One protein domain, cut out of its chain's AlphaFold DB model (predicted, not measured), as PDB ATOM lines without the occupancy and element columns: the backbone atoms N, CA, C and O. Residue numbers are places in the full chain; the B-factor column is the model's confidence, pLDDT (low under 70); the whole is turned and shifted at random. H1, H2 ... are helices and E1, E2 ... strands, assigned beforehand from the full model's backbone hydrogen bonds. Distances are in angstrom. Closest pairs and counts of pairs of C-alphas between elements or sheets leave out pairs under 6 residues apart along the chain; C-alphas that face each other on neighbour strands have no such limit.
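Overview. This is residues 3 to 87 of the 166 residues of the protein "AraC family transcriptional regulator" of Plautia stali symbiont (UniProt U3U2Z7). A small sheet of three strands has one long helix, H1, running along one of its faces, with the sheet and H1 making two layers, a helix on one face of a sheet. The short helix H2 sits beyond the E2 edge of the sheet, the short H3 follows straight on from the end of E3, and the loop of residues 14 to 20 sticks out at one end of the long axis. The printed part has 85 residues, with three named helices and three named strands in the order E1, H1, E2, H2, E3, H3; the sheet's order is E1, E3, E2, all antiparallel, and the class is mixed, helices and strands. The whole is compact, with a radius of gyration of the C-alphas of 12.8 A, and elongated, with spans of 39 by 25 by 23 A.

Along the chain. E1 is residues 6 to 11, 16.0 A from first to last C-alpha, and begins at C-alpha 6 (110.315, 156.204, 271.804). H1 is residues 22 to 40, 26.4 A long, from C-alpha 22 at (93.817, 172.414, 264.557). E2 is residues 48 to 50, and H2 is residues 60 to 66. E3 is residues 77 to 82, 16.7 A long. H3 is residues 83 to 87, ending at C-alpha 87 (120.663, 155.577, 266.100).

Arrangement. E3 is the inner strand, and E1 and E2 are the edge strands. E1 and E3 are antiparallel at 158 degrees, with N 7 and O 81 at 2.8 A and N 9 and O 79 at 3.0 A, within hydrogen-bond range. E3 and E2 are antiparallel at 163 degrees, with N 50 and O 78 at 2.8 A. Residues 49 to 50 of E2 also pair, parallel, with residues 70 to 71. H1 is on the sheet at a height of 9.7 A, over E3 and only just not over E1, on which 2 of its C-alphas fall; on the local plane it runs along the strands, at 11 degrees to E3. The closest C-alphas of H1 and E3, those of Ala 25 and Asn 77, are 6.7 A apart. E1, H1 and E2 form a split strand-helix-strand unit, two strands running the same way with E3 between them, and its crossover is right-handed. H2 only grazes the sheet with residues 62 to 66; it is close to H1 but not clearly touching, the C-alphas of Leu 33 and Phe 66 being closest at 7.2 A, at a steep tilt of 39 degrees, the same way. H3 only grazes the sheet with residues 83 to 86; it is close to H1 but not clearly touching, the closest C-alphas being those of Ala 40 and Asp 85 at 7.0 A. H2 and H3 are apart. In H1, H2 and H3 every O i to N i+4 pair is within hydrogen-bond range.

Size, cuts and confidence. The two C-alphas farthest apart, those of Ala 17 and Gln 87, are 39.5 A apart. The printed part has no cut. The link from E3 to H3 is tight, the other links are short, and no link is long. The mean pLDDT of the printed part is 90.6, and residue 3 alone is under 70.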
ATOM      1  N   LYS A   3     109.632 158.088 276.472       62.62
ATOM      2  CA  LYS A   3     108.565 157.093 276.676       62.62
ATOM      3  C   LYS A   3     109.079 155.690 276.343       62.62
ATOM      4  O   LYS A   3     108.571 155.028 275.437       62.62
ATOM      5  N   GLY A   4     110.110 155.240 277.055       82.31
ATOM      6  CA  GLY A   4     110.677 153.899 276.890       82.31
ATOM      7  C   GLY A   4     111.445 153.779 275.575       82.31
ATOM      8  O   GLY A   4     112.527 154.341 275.437       82.31
ATOM      9  N   ASP A   5     110.879 153.083 274.589       88.06
ATOM     10  CA  ASP A   5     111.523 152.854 273.283       88.06
ATOM     11  C   ASP A   5     111.289 153.988 272.274       88.06
ATOM     12  O   ASP A   5     111.686 153.884 271.111       88.06
ATOM     13  N   CYS A   6     110.616 155.070 272.675       90.44
ATOM     14  CA  CYS A   6     110.315 156.204 271.804       90.44
ATOM     15  C   CYS A   6     110.702 157.544 272.432       90.44
ATOM     16  O   CYS A   6     110.500 157.787 273.623       90.44
ATOM     17  N   TRP A   7     111.199 158.443 271.587       90.56
ATOM     18  CA  TRP A   7     111.231 159.869 271.866       90.56
ATOM     19  C   TRP A   7     109.874 160.478 271.540       90.56
ATOM     20  O   TRP A   7     109.310 160.224 270.477       90.56
ATOM     21  N   ARG A   8     109.359 161.306 272.446       91.56
ATOM     22  CA  ARG A   8     108.152 162.099 272.217       91.56
ATOM     23  C   ARG A   8     108.528 163.542 271.894       91.56
ATOM     24  O   ARG A   8     109.121 164.208 272.753       91.56
ATOM     25  N   LEU A   9     108.161 163.990 270.693       92.56
ATOM     26  CA  LEU A   9     108.230 165.383 270.253       92.56
ATOM     27  C   LEU A   9     106.847 166.017 270.418       92.56
ATOM     28  O   LEU A   9     105.905 165.579 269.762       92.56
ATOM     29  N   ASP A  10     106.739 167.016 271.290       93.50
ATOM     30  CA  ASP A  10     105.480 167.691 271.613       93.50
ATOM     31  C   ASP A  10     105.422 169.085 270.985       93.50
ATOM     32  O   ASP A  10     106.418 169.808 270.962       93.50
ATOM     33  N   TYR A  11     104.238 169.466 270.506       91.94
ATOM     34  CA  TYR A  11     103.963 170.769 269.916       91.94
ATOM     35  C   TYR A  11     102.624 171.321 270.407       91.94
ATOM     36  O   TYR A  11     101.584 170.667 270.292       91.94
ATOM     37  N   GLN A  12     102.633 172.546 270.933       89.69
ATOM     38  CA  GLN A  12     101.421 173.267 271.313       89.69
ATOM     39  C   GLN A  12     101.592 174.766 271.122       89.69
ATOM     40  O   GLN A  12     102.580 175.357 271.556       89.69
ATOM     41  N   VAL A  13     100.557 175.391 270.573       85.75
ATOM     42  CA  VAL A  13     100.417 176.844 270.546       85.75
ATOM     43  C   VAL A  13      99.592 177.272 271.752       85.75
ATOM     44  O   VAL A  13      98.399 176.982 271.835       85.75
ATOM     45  N   ARG A  14     100.225 177.970 272.698       80.12
ATOM     46  CA  ARG A  14      99.583 178.434 273.944       80.12
ATOM     47  C   ARG A  14      99.143 179.899 273.907       80.12
ATOM     48  O   ARG A  14      98.612 180.403 274.889       80.12
ATOM     49  N   HIS A  15      99.331 180.584 272.782       77.25
ATOM     50  CA  HIS A  15      99.007 182.002 272.679       77.25
ATOM     51  C   HIS A  15      97.485 182.233 272.630       77.25
ATOM     52  O   HIS A  15      96.785 181.677 271.780       77.25
ATOM     53  N   GLY A  16      96.972 183.066 273.543       70.94
ATOM     54  CA  GLY A  16      95.533 183.263 273.762       70.94
ATOM     55  C   GLY A  16      94.772 183.857 272.572       70.94
ATOM     56  O   GLY A  16      93.591 183.570 272.407       70.94
ATOM     57  N   ALA A  17      95.445 184.615 271.701       76.69
ATOM     58  CA  ALA A  17      94.828 185.174 270.496       76.69
ATOM     59  C   ALA A  17      94.605 184.134 269.378       76.69
ATOM     60  O   ALA A  17      93.867 184.393 268.428       76.69
ATOM     61  N   ILE A  18      95.227 182.954 269.472       74.12
ATOM     62  CA  ILE A  18      95.128 181.909 268.450       74.12
ATOM     63  C   ILE A  18      94.004 180.951 268.839       74.12
ATOM     64  O   ILE A  18      94.181 180.054 269.667       74.12
ATOM     65  N   LEU A  19      92.840 181.163 268.223       70.19
ATOM     66  CA  LEU A  19      91.616 180.393 268.471       70.19
ATOM     67  C   LEU A  19      91.529 179.122 267.609       70.19
ATOM     68  O   LEU A  19      91.004 178.106 268.055       70.19
ATOM     69  N   ALA A  20      92.080 179.146 266.390       80.12
ATOM     70  CA  ALA A  20      92.070 178.012 265.467       80.12
ATOM     71  C   ALA A  20      93.436 177.310 265.450       80.12
ATOM     72  O   ALA A  20      94.328 177.684 264.697       80.12
ATOM     73  N   ARG A  21      93.600 176.282 266.291       87.31
ATOM     74  CA  ARG A  21      94.887 175.575 266.473       87.31
ATOM     75  C   ARG A  21      94.994 174.258 265.708       87.31
ATOM     76  O   ARG A  21      96.085 173.730 265.548       87.31
ATOM     77  N   ARG A  22      93.868 173.725 265.221       90.00
ATOM     78  CA  ARG A  22      93.817 172.414 264.557       90.00
ATOM     79  C   ARG A  22      94.687 172.361 263.301       90.00
ATOM     80  O   ARG A  22      95.566 171.516 263.215       90.00
ATOM     81  N   GLN A  23      94.441 173.254 262.344       90.38
ATOM     82  CA  GLN A  23      95.159 173.251 261.064       90.38
ATOM     83  C   GLN A  23      96.650 173.540 261.252       90.38
ATOM     84  O   GLN A  23      97.480 172.959 260.566       90.38
ATOM     85  N   ASP A  24      96.981 174.395 262.215       92.81
ATOM     86  CA  ASP A  24      98.358 174.679 262.607       92.81
ATOM     87  C   ASP A  24      99.064 173.435 263.177       92.81
ATOM     88  O   ASP A  24     100.169 173.100 262.746       92.81
ATOM     89  N   ALA A  25      98.407 172.698 264.078       93.56
ATOM     90  CA  ALA A  25      98.939 171.453 264.622       93.56
ATOM     91  C   ALA A  25      99.107 170.376 263.538       93.56
ATOM     92  O   ALA A  25     100.163 169.747 263.455       93.56
ATOM     93  N   GLU A  26      98.095 170.183 262.686       94.94
ATOM     94  CA  GLU A  26      98.137 169.246 261.556       94.94
ATOM     95  C   GLU A  26      99.286 169.589 260.590       94.94
ATOM     96  O   GLU A  26     100.066 168.709 260.216       94.94
ATOM     97  N   LEU A  27      99.442 170.871 260.243       94.25
ATOM     98  CA  LEU A  27     100.504 171.355 259.364       94.25
ATOM     99  C   LEU A  27     101.887 171.142 259.983       94.25
ATOM    100  O   LEU A  27     102.766 170.569 259.341       94.25
ATOM    101  N   THR A  28     102.074 171.572 261.229       94.75
ATOM    102  CA  THR A  28     103.362 171.498 261.928       94.75
ATOM    103  C   THR A  28     103.822 170.052 262.107       94.75
ATOM    104  O   THR A  28     104.968 169.725 261.791       94.75
ATOM    105  N   LEU A  29     102.933 169.146 262.533       96.25
ATOM    106  CA  LEU A  29     103.282 167.725 262.637       96.25
ATOM    107  C   LEU A  29     103.565 167.100 261.262       96.25
ATOM    108  O   LEU A  29     104.484 166.286 261.142       96.25
ATOM    109  N   GLY A  30     102.844 167.509 260.214       96.00
ATOM    110  CA  GLY A  30     103.138 167.111 258.836       96.00
ATOM    111  C   GLY A  30     104.513 167.591 258.348       96.00
ATOM    112  O   GLY A  30     105.234 166.846 257.680       96.00
ATOM    113  N   MET A  31     104.927 168.806 258.721       96.00
ATOM    114  CA  MET A  31     106.270 169.321 258.433       96.00
ATOM    115  C   MET A  31     107.352 168.509 259.151       96.00
ATOM    116  O   MET A  31     108.341 168.131 258.519       96.00
ATOM    117  N   PHE A  32     107.156 168.174 260.430       95.06
ATOM    118  CA  PHE A  32     108.089 167.308 261.157       95.06
ATOM    119  C   PHE A  32     108.200 165.919 260.531       95.06
ATOM    120  O   PHE A  32     109.311 165.425 260.356       95.06
ATOM    121  N   LEU A  33     107.082 165.310 260.126       95.31
ATOM    122  CA  LEU A  33     107.089 164.034 259.407       95.31
ATOM    123  C   LEU A  33     107.955 164.102 258.142       95.31
ATOM    124  O   LEU A  33     108.784 163.221 257.916       95.31
ATOM    125  N   ASN A  34     107.788 165.148 257.329       93.38
ATOM    126  CA  ASN A  34     108.555 165.323 256.095       93.38
ATOM    127  C   ASN A  34     110.049 165.521 256.363       93.38
ATOM    128  O   ASN A  34     110.877 164.921 255.677       93.38
ATOM    129  N   LEU A  35     110.395 166.310 257.383       90.88
ATOM    130  CA  LEU A  35     111.779 166.504 257.804       90.88
ATOM    131  C   LEU A  35     112.410 165.180 258.248       90.88
ATOM    132  O   LEU A  35     113.516 164.848 257.830       90.88
ATOM    133  N   ILE A  36     111.692 164.387 259.046       90.56
ATOM    134  CA  ILE A  36     112.202 163.093 259.496       90.56
ATOM    135  C   ILE A  36     112.310 162.127 258.316       90.56
ATOM    136  O   ILE A  36     113.334 161.472 258.194       90.56
ATOM    137  N   ARG A  37     111.345 162.069 257.392       90.81
ATOM    138  CA  ARG A  37     111.446 161.240 256.173       90.81
ATOM    139  C   ARG A  37     112.620 161.632 255.278       90.81
ATOM    140  O   ARG A  37     113.204 160.767 254.628       90.81
ATOM    141  N   HIS A  38     112.992 162.909 255.246       86.44
ATOM    142  CA  HIS A  38     114.177 163.356 254.517       86.44
ATOM    143  C   HIS A  38     115.464 162.735 255.088       86.44
ATOM    144  O   HIS A  38     116.357 162.373 254.330       86.44
ATOM    145  N   VAL A  39     115.522 162.537 256.409       84.56
ATOM    146  CA  VAL A  39     116.704 162.022 257.117       84.56
ATOM    147  C   VAL A  39     116.660 160.505 257.347       84.56
ATOM    148  O   VAL A  39     117.651 159.814 257.171       84.56
ATOM    149  N   ALA A  40     115.521 159.943 257.729       86.00
ATOM    150  CA  ALA A  40     115.357 158.528 258.055       86.00
ATOM    151  C   ALA A  40     114.957 157.668 256.839       86.00
ATOM    152  O   ALA A  40     115.042 156.438 256.894       86.00
ATOM    153  N   GLY A  41     114.551 158.303 255.735       86.88
ATOM    154  CA  GLY A  41     114.108 157.665 254.497       86.88
ATOM    155  C   GLY A  41     112.625 157.910 254.195       86.88
ATOM    156  O   GLY A  41     111.797 158.059 255.091       86.88
ATOM    157  N   LYS A  42     112.272 157.912 252.903       87.38
ATOM    158  CA  LYS A  42     110.932 158.297 252.408       87.38
ATOM    159  C   LYS A  42     109.777 157.469 252.980       87.38
ATOM    160  O   LYS A  42     108.673 157.987 253.096       87.38
ATOM    161  N   ASN A  43     110.045 156.217 253.342       89.75
ATOM    162  CA  ASN A  43     109.055 155.280 253.882       89.75
ATOM    163  C   ASN A  43     109.045 155.258 255.415       89.75
ATOM    164  O   ASN A  43     108.458 154.363 256.013       89.75
ATOM    165  N   TRP A  44     109.760 156.179 256.064       93.00
ATOM    166  CA  TRP A  44     109.732 156.273 257.513       93.00
ATOM    167  C   TRP A  44     108.353 156.743 257.993       93.00
ATOM    168  O   TRP A  44     107.745 157.643 257.398       93.00
ATOM    169  N   ALA A  45     107.900 156.156 259.097       95.19
ATOM    170  CA  ALA A  45     106.664 156.505 259.773       95.19
ATOM    171  C   ALA A  45     106.880 156.520 261.298       95.19
ATOM    172  O   ALA A  45     107.665 155.716 261.815       95.19
ATOM    173  N   PRO A  46     106.204 157.422 262.032       95.62
ATOM    174  CA  PRO A  46     106.239 157.433 263.487       95.62
ATOM    175  C   PRO A  46     105.531 156.204 264.060       95.62
ATOM    176  O   PRO A  46     104.752 155.531 263.388       95.62
ATOM    177  N   ARG A  47     105.756 155.927 265.348       95.75
ATOM    178  CA  ARG A  47     105.023 154.864 266.052       95.75
ATOM    179  C   ARG A  47     103.539 155.194 266.175       95.75
ATOM    180  O   ARG A  47     102.705 154.314 266.003       95.75
ATOM    181  N   GLU A  48     103.244 156.441 266.521       96.62
ATOM    182  CA  GLU A  48     101.898 156.998 266.604       96.62
ATOM    183  C   GLU A  48     101.965 158.530 266.609       96.62
ATOM    184  O   GLU A  48     103.017 159.129 266.883       96.62
ATOM    185  N   VAL A  49     100.834 159.155 266.293       97.62
ATOM    186  CA  VAL A  49     100.661 160.611 266.258       97.62
ATOM    187  C   VAL A  49      99.480 160.994 267.127       97.62
ATOM    188  O   VAL A  49      98.428 160.365 267.068       97.62
ATOM    189  N   HIS A  50      99.657 162.009 267.962       97.69
ATOM    190  CA  HIS A  50      98.628 162.504 268.863       97.69
ATOM    191  C   HIS A  50      98.200 163.898 268.426       97.69
ATOM    192  O   HIS A  50      99.052 164.723 268.093       97.69
ATOM    193  N   PHE A  51      96.903 164.167 268.488       97.31
ATOM    194  CA  PHE A  51      96.322 165.485 268.296       97.31
ATOM    195  C   PHE A  51      95.501 165.886 269.514       97.31
ATOM    196  O   PHE A  51      94.765 165.080 270.083       97.31
ATOM    197  N   GLU A  52      95.619 167.157 269.890       95.38
ATOM    198  CA  GLU A  52      94.840 167.755 270.975       95.38
ATOM    199  C   GLU A  52      93.372 167.929 270.591       95.38
ATOM    200  O   GLU A  52      92.472 167.783 271.413       95.38
ATOM    201  N   HIS A  53      93.124 168.232 269.320       94.38
ATOM    202  CA  HIS A  53      91.776 168.481 268.846       94.38
ATOM    203  C   HIS A  53      90.943 167.188 268.775       94.38
ATOM    204  O   HIS A  53      91.497 166.097 268.581       94.38
ATOM    205  N   PRO A  54      89.605 167.312 268.829       94.62
ATOM    206  CA  PRO A  54      88.713 166.179 268.657       94.62
ATOM    207  C   PRO A  54      88.853 165.515 267.293       94.62
ATOM    208  O   PRO A  54      89.249 166.145 266.300       94.62
ATOM    209  N   ARG A  55      88.470 164.240 267.239       95.19
ATOM    210  CA  ARG A  55      88.464 163.454 266.001       95.19
ATOM    211  C   ARG A  55      87.576 164.106 264.928       95.19
ATOM    212  O   ARG A  55      86.371 164.242 265.140       95.19
ATOM    213  N   PRO A  56      88.128 164.471 263.756       92.81
ATOM    214  CA  PRO A  56      87.339 165.015 262.660       92.81
ATOM    215  C   PRO A  56      86.608 163.916 261.878       92.81
ATOM    216  O   PRO A  56      86.955 162.738 261.948       92.81
ATOM    217  N   GLU A  57      85.632 164.306 261.056       91.38
ATOM    218  CA  GLU A  57      84.866 163.377 260.209       91.38
ATOM    219  C   GLU A  57      85.775 162.550 259.272       91.38
ATOM    220  O   GLU A  57      85.620 161.338 259.142       91.38
ATOM    221  N   GLN A  58      86.807 163.184 258.707       91.12
ATOM    222  CA  GLN A  58      87.753 162.589 257.750       91.12
ATOM    223  C   GLN A  58      89.048 162.070 258.405       91.12
ATOM    224  O   GLN A  58      90.098 162.033 257.774       91.12
ATOM    225  N   TRP A  59      88.997 161.660 259.674       93.12
ATOM    226  CA  TRP A  59      90.180 161.258 260.457       93.12
ATOM    227  C   TRP A  59      91.059 160.157 259.828       93.12
ATOM    228  O   TRP A  59      92.243 160.069 260.141       93.12
ATOM    229  N   HIS A  60      90.502 159.301 258.963       94.00
ATOM    230  CA  HIS A  60      91.269 158.247 258.291       94.00
ATOM    231  C   HIS A  60      92.379 158.821 257.393       94.00
ATOM    232  O   HIS A  60      93.423 158.186 257.235       94.00
ATOM    233  N   GLU A  61      92.181 160.021 256.835       94.00
ATOM    234  CA  GLU A  61      93.194 160.689 256.011       94.00
ATOM    235  C   GLU A  61      94.439 161.049 256.832       94.00
ATOM    236  O   GLU A  61      95.550 160.977 256.310       94.00
ATOM    237  N   HIS A  62      94.297 161.325 258.135       94.81
ATOM    238  CA  HIS A  62      95.439 161.527 259.032       94.81
ATOM    239  C   HIS A  62      96.274 160.251 259.137       94.81
ATOM    240  O   HIS A  62      97.480 160.292 258.904       94.81
ATOM    241  N   CYS A  63      95.648 159.103 259.412       94.81
ATOM    242  CA  CYS A  63      96.363 157.824 259.493       94.81
ATOM    243  C   CYS A  63      97.104 157.503 258.193       94.81
ATOM    244  O   CYS A  63      98.249 157.057 258.223       94.81
ATOM    245  N   LYS A  64      96.476 157.781 257.047       94.81
ATOM    246  CA  LYS A  64      97.074 157.580 255.725       94.81
ATOM    247  C   LYS A  64      98.247 158.529 255.458       94.81
ATOM    248  O   LYS A  64      99.261 158.104 254.919       94.81
ATOM    249  N   MET A  65      98.125 159.803 255.829       94.00
ATOM    250  CA  MET A  65      99.182 160.804 255.653       94.00
ATOM    251  C   MET A  65     100.422 160.477 256.499       94.00
ATOM    252  O   MET A  65     101.555 160.534 256.003       94.00
ATOM    253  N   PHE A  66     100.203 160.129 257.770       95.62
ATOM    254  CA  PHE A  66     101.270 159.821 258.721       95.62
ATOM    255  C   PHE A  66     101.817 158.397 258.583       95.62
ATOM    256  O   PHE A  66     102.922 158.148 259.056       95.62
ATOM    257  N   ASP A  67     101.096 157.504 257.900       96.06
ATOM    258  CA  ASP A  67     101.398 156.068 257.811       96.06
ATOM    259  C   ASP A  67     101.547 155.420 259.202       96.06
ATOM    260  O   ASP A  67     102.417 154.593 259.462       96.06
ATOM    261  N   ALA A  68     100.712 155.874 260.141       96.38
ATOM    262  CA  ALA A  68     100.781 155.516 261.551       96.38
ATOM    263  C   ALA A  68      99.405 155.650 262.227       96.38
ATOM    264  O   ALA A  68      98.553 156.405 261.748       96.38
ATOM    265  N   PRO A  69      99.173 154.968 263.364       96.62
ATOM    266  CA  PRO A  69      98.013 155.217 264.209       96.62
ATOM    267  C   PRO A  69      97.945 156.680 264.662       96.62
ATOM    268  O   PRO A  69      98.940 157.241 265.129       96.62
ATOM    269  N   VAL A  70      96.757 157.281 264.549       97.81
ATOM    270  CA  VAL A  70      96.493 158.656 264.989       97.81
ATOM    271  C   VAL A  70      95.462 158.655 266.110       97.81
ATOM    272  O   VAL A  70      94.358 158.128 265.956       97.81
ATOM    273  N   TRP A  71      95.820 159.282 267.226       97.50
ATOM    274  CA  TRP A  71      94.986 159.435 268.411       97.50
ATOM    275  C   TRP A  71      94.555 160.894 268.558       97.50
ATOM    276  O   TRP A  71      95.381 161.801 268.498       97.50
ATOM    277  N   PHE A  72      93.262 161.117 268.770       96.81
ATOM    278  CA  PHE A  72      92.668 162.443 268.968       96.81
ATOM    279  C   PHE A  72      92.291 162.643 270.438       96.81
ATOM    280  O   PHE A  72      92.386 161.695 271.227       96.81
ATOM    281  N   ASP A  73      91.882 163.859 270.804       95.56
ATOM    282  CA  ASP A  73      91.509 164.217 272.182       95.56
ATOM    283  C   ASP A  73      92.642 163.933 273.193       95.56
ATOM    284  O   ASP A  73      92.424 163.481 274.319       95.56
ATOM    285  N   GLN A  74      93.890 164.153 272.772       95.62
ATOM    286  CA  GLN A  74      95.077 163.943 273.598       95.62
ATOM    287  C   GLN A  74      95.493 165.229 274.322       95.62
ATOM    288  O   GLN A  74      95.177 166.335 273.909       95.62
ATOM    289  N   LEU A  75      96.281 165.112 275.392       91.25
ATOM    290  CA  LEU A  75      96.754 166.293 276.136       91.25
ATOM    291  C   LEU A  75      97.705 167.204 275.332       91.25
ATOM    292  O   LEU A  75      97.905 168.358 275.705       91.25
ATOM    293  N   PHE A  76      98.338 166.675 274.282       92.44
ATOM    294  CA  PHE A  76      99.330 167.379 273.467       92.44
ATOM    295  C   PHE A  76      99.250 166.901 272.017       92.44
ATOM    296  O   PHE A  76      98.927 165.733 271.778       92.44
ATOM    297  N   ASN A  77      99.648 167.762 271.073       95.69
ATOM    298  CA  ASN A  77      99.992 167.306 269.729       95.69
ATOM    299  C   ASN A  77     101.394 166.697 269.781       95.69
ATOM    300  O   ASN A  77     102.333 167.356 270.233       95.69
ATOM    301  N   SER A  78     101.539 165.440 269.367       96.25
ATOM    302  CA  SER A  78     102.783 164.699 269.569       96.25
ATOM    303  C   SER A  78     103.119 163.793 268.401       96.25
ATOM    304  O   SER A  78     102.240 163.164 267.818       96.25
ATOM    305  N   LEU A  79     104.412 163.645 268.138       96.12
ATOM    306  CA  LEU A  79     104.949 162.640 267.231       96.12
ATOM    307  C   LEU A  79     105.866 161.701 268.022       96.12
ATOM    308  O   LEU A  79     106.819 162.153 268.666       96.12
ATOM    309  N   LEU A  80     105.564 160.399 268.017       95.19
ATOM    310  CA  LEU A  80     106.377 159.402 268.714       95.19
ATOM    311  C   LEU A  80     107.373 158.759 267.750       95.19
ATOM    312  O   LEU A  80     107.002 158.035 266.828       95.19
ATOM    313  N   ILE A  81     108.654 159.012 267.999       93.12
ATOM    314  CA  ILE A  81     109.778 158.595 267.161       93.12
ATOM    315  C   ILE A  81     110.464 157.401 267.830       93.12
ATOM    316  O   ILE A  81     110.984 157.558 268.940       93.12
ATOM    317  N   PRO A  82     110.516 156.212 267.204       91.69
ATOM    318  CA  PRO A  82     111.262 155.085 267.754       91.69
ATOM    319  C   PRO A  82     112.742 155.435 267.958       91.69
ATOM    320  O   PRO A  82     113.417 155.902 267.043       91.69
ATOM    321  N   LYS A  83     113.287 155.176 269.154       88.81
ATOM    322  CA  LYS A  83     114.685 155.505 269.491       88.81
ATOM    323  C   LYS A  83     115.689 154.840 268.554       88.81
ATOM    324  O   LYS A  83     116.698 155.449 268.210       88.81
ATOM    325  N   ARG A  84     115.391 153.610 268.124       85.69
ATOM    326  CA  ARG A  84     116.212 152.842 267.175       85.69
ATOM    327  C   ARG A  84     116.414 153.573 265.843       85.69
ATOM    328  O   ARG A  84     117.456 153.410 265.222       85.69
ATOM    329  N   ASP A  85     115.459 154.410 265.436       82.56
ATOM    330  CA  ASP A  85     115.520 155.113 264.153       82.56
ATOM    331  C   ASP A  85     116.475 156.316 264.217       82.56
ATOM    332  O   ASP A  85     117.068 156.685 263.208       82.56
ATOM    333  N   LEU A  86     116.699 156.876 265.414       76.00
ATOM    334  CA  LEU A  86     117.665 157.958 265.650       76.00
ATOM    335  C   LEU A  86     119.097 157.465 265.901       76.00
ATOM    336  O   LEU A  86     120.012 158.276 265.996       76.00
ATOM    337  N   GLN A  87     119.314 156.152 266.012       74.06
ATOM    338  CA  GLN A  87     120.663 155.577 266.100       74.06
ATOM    339  C   GLN A  87     121.329 155.431 264.727       74.06
ATOM    340  O   GLN A  87     122.502 155.068 264.635       74.06
TER     341      GLN A  87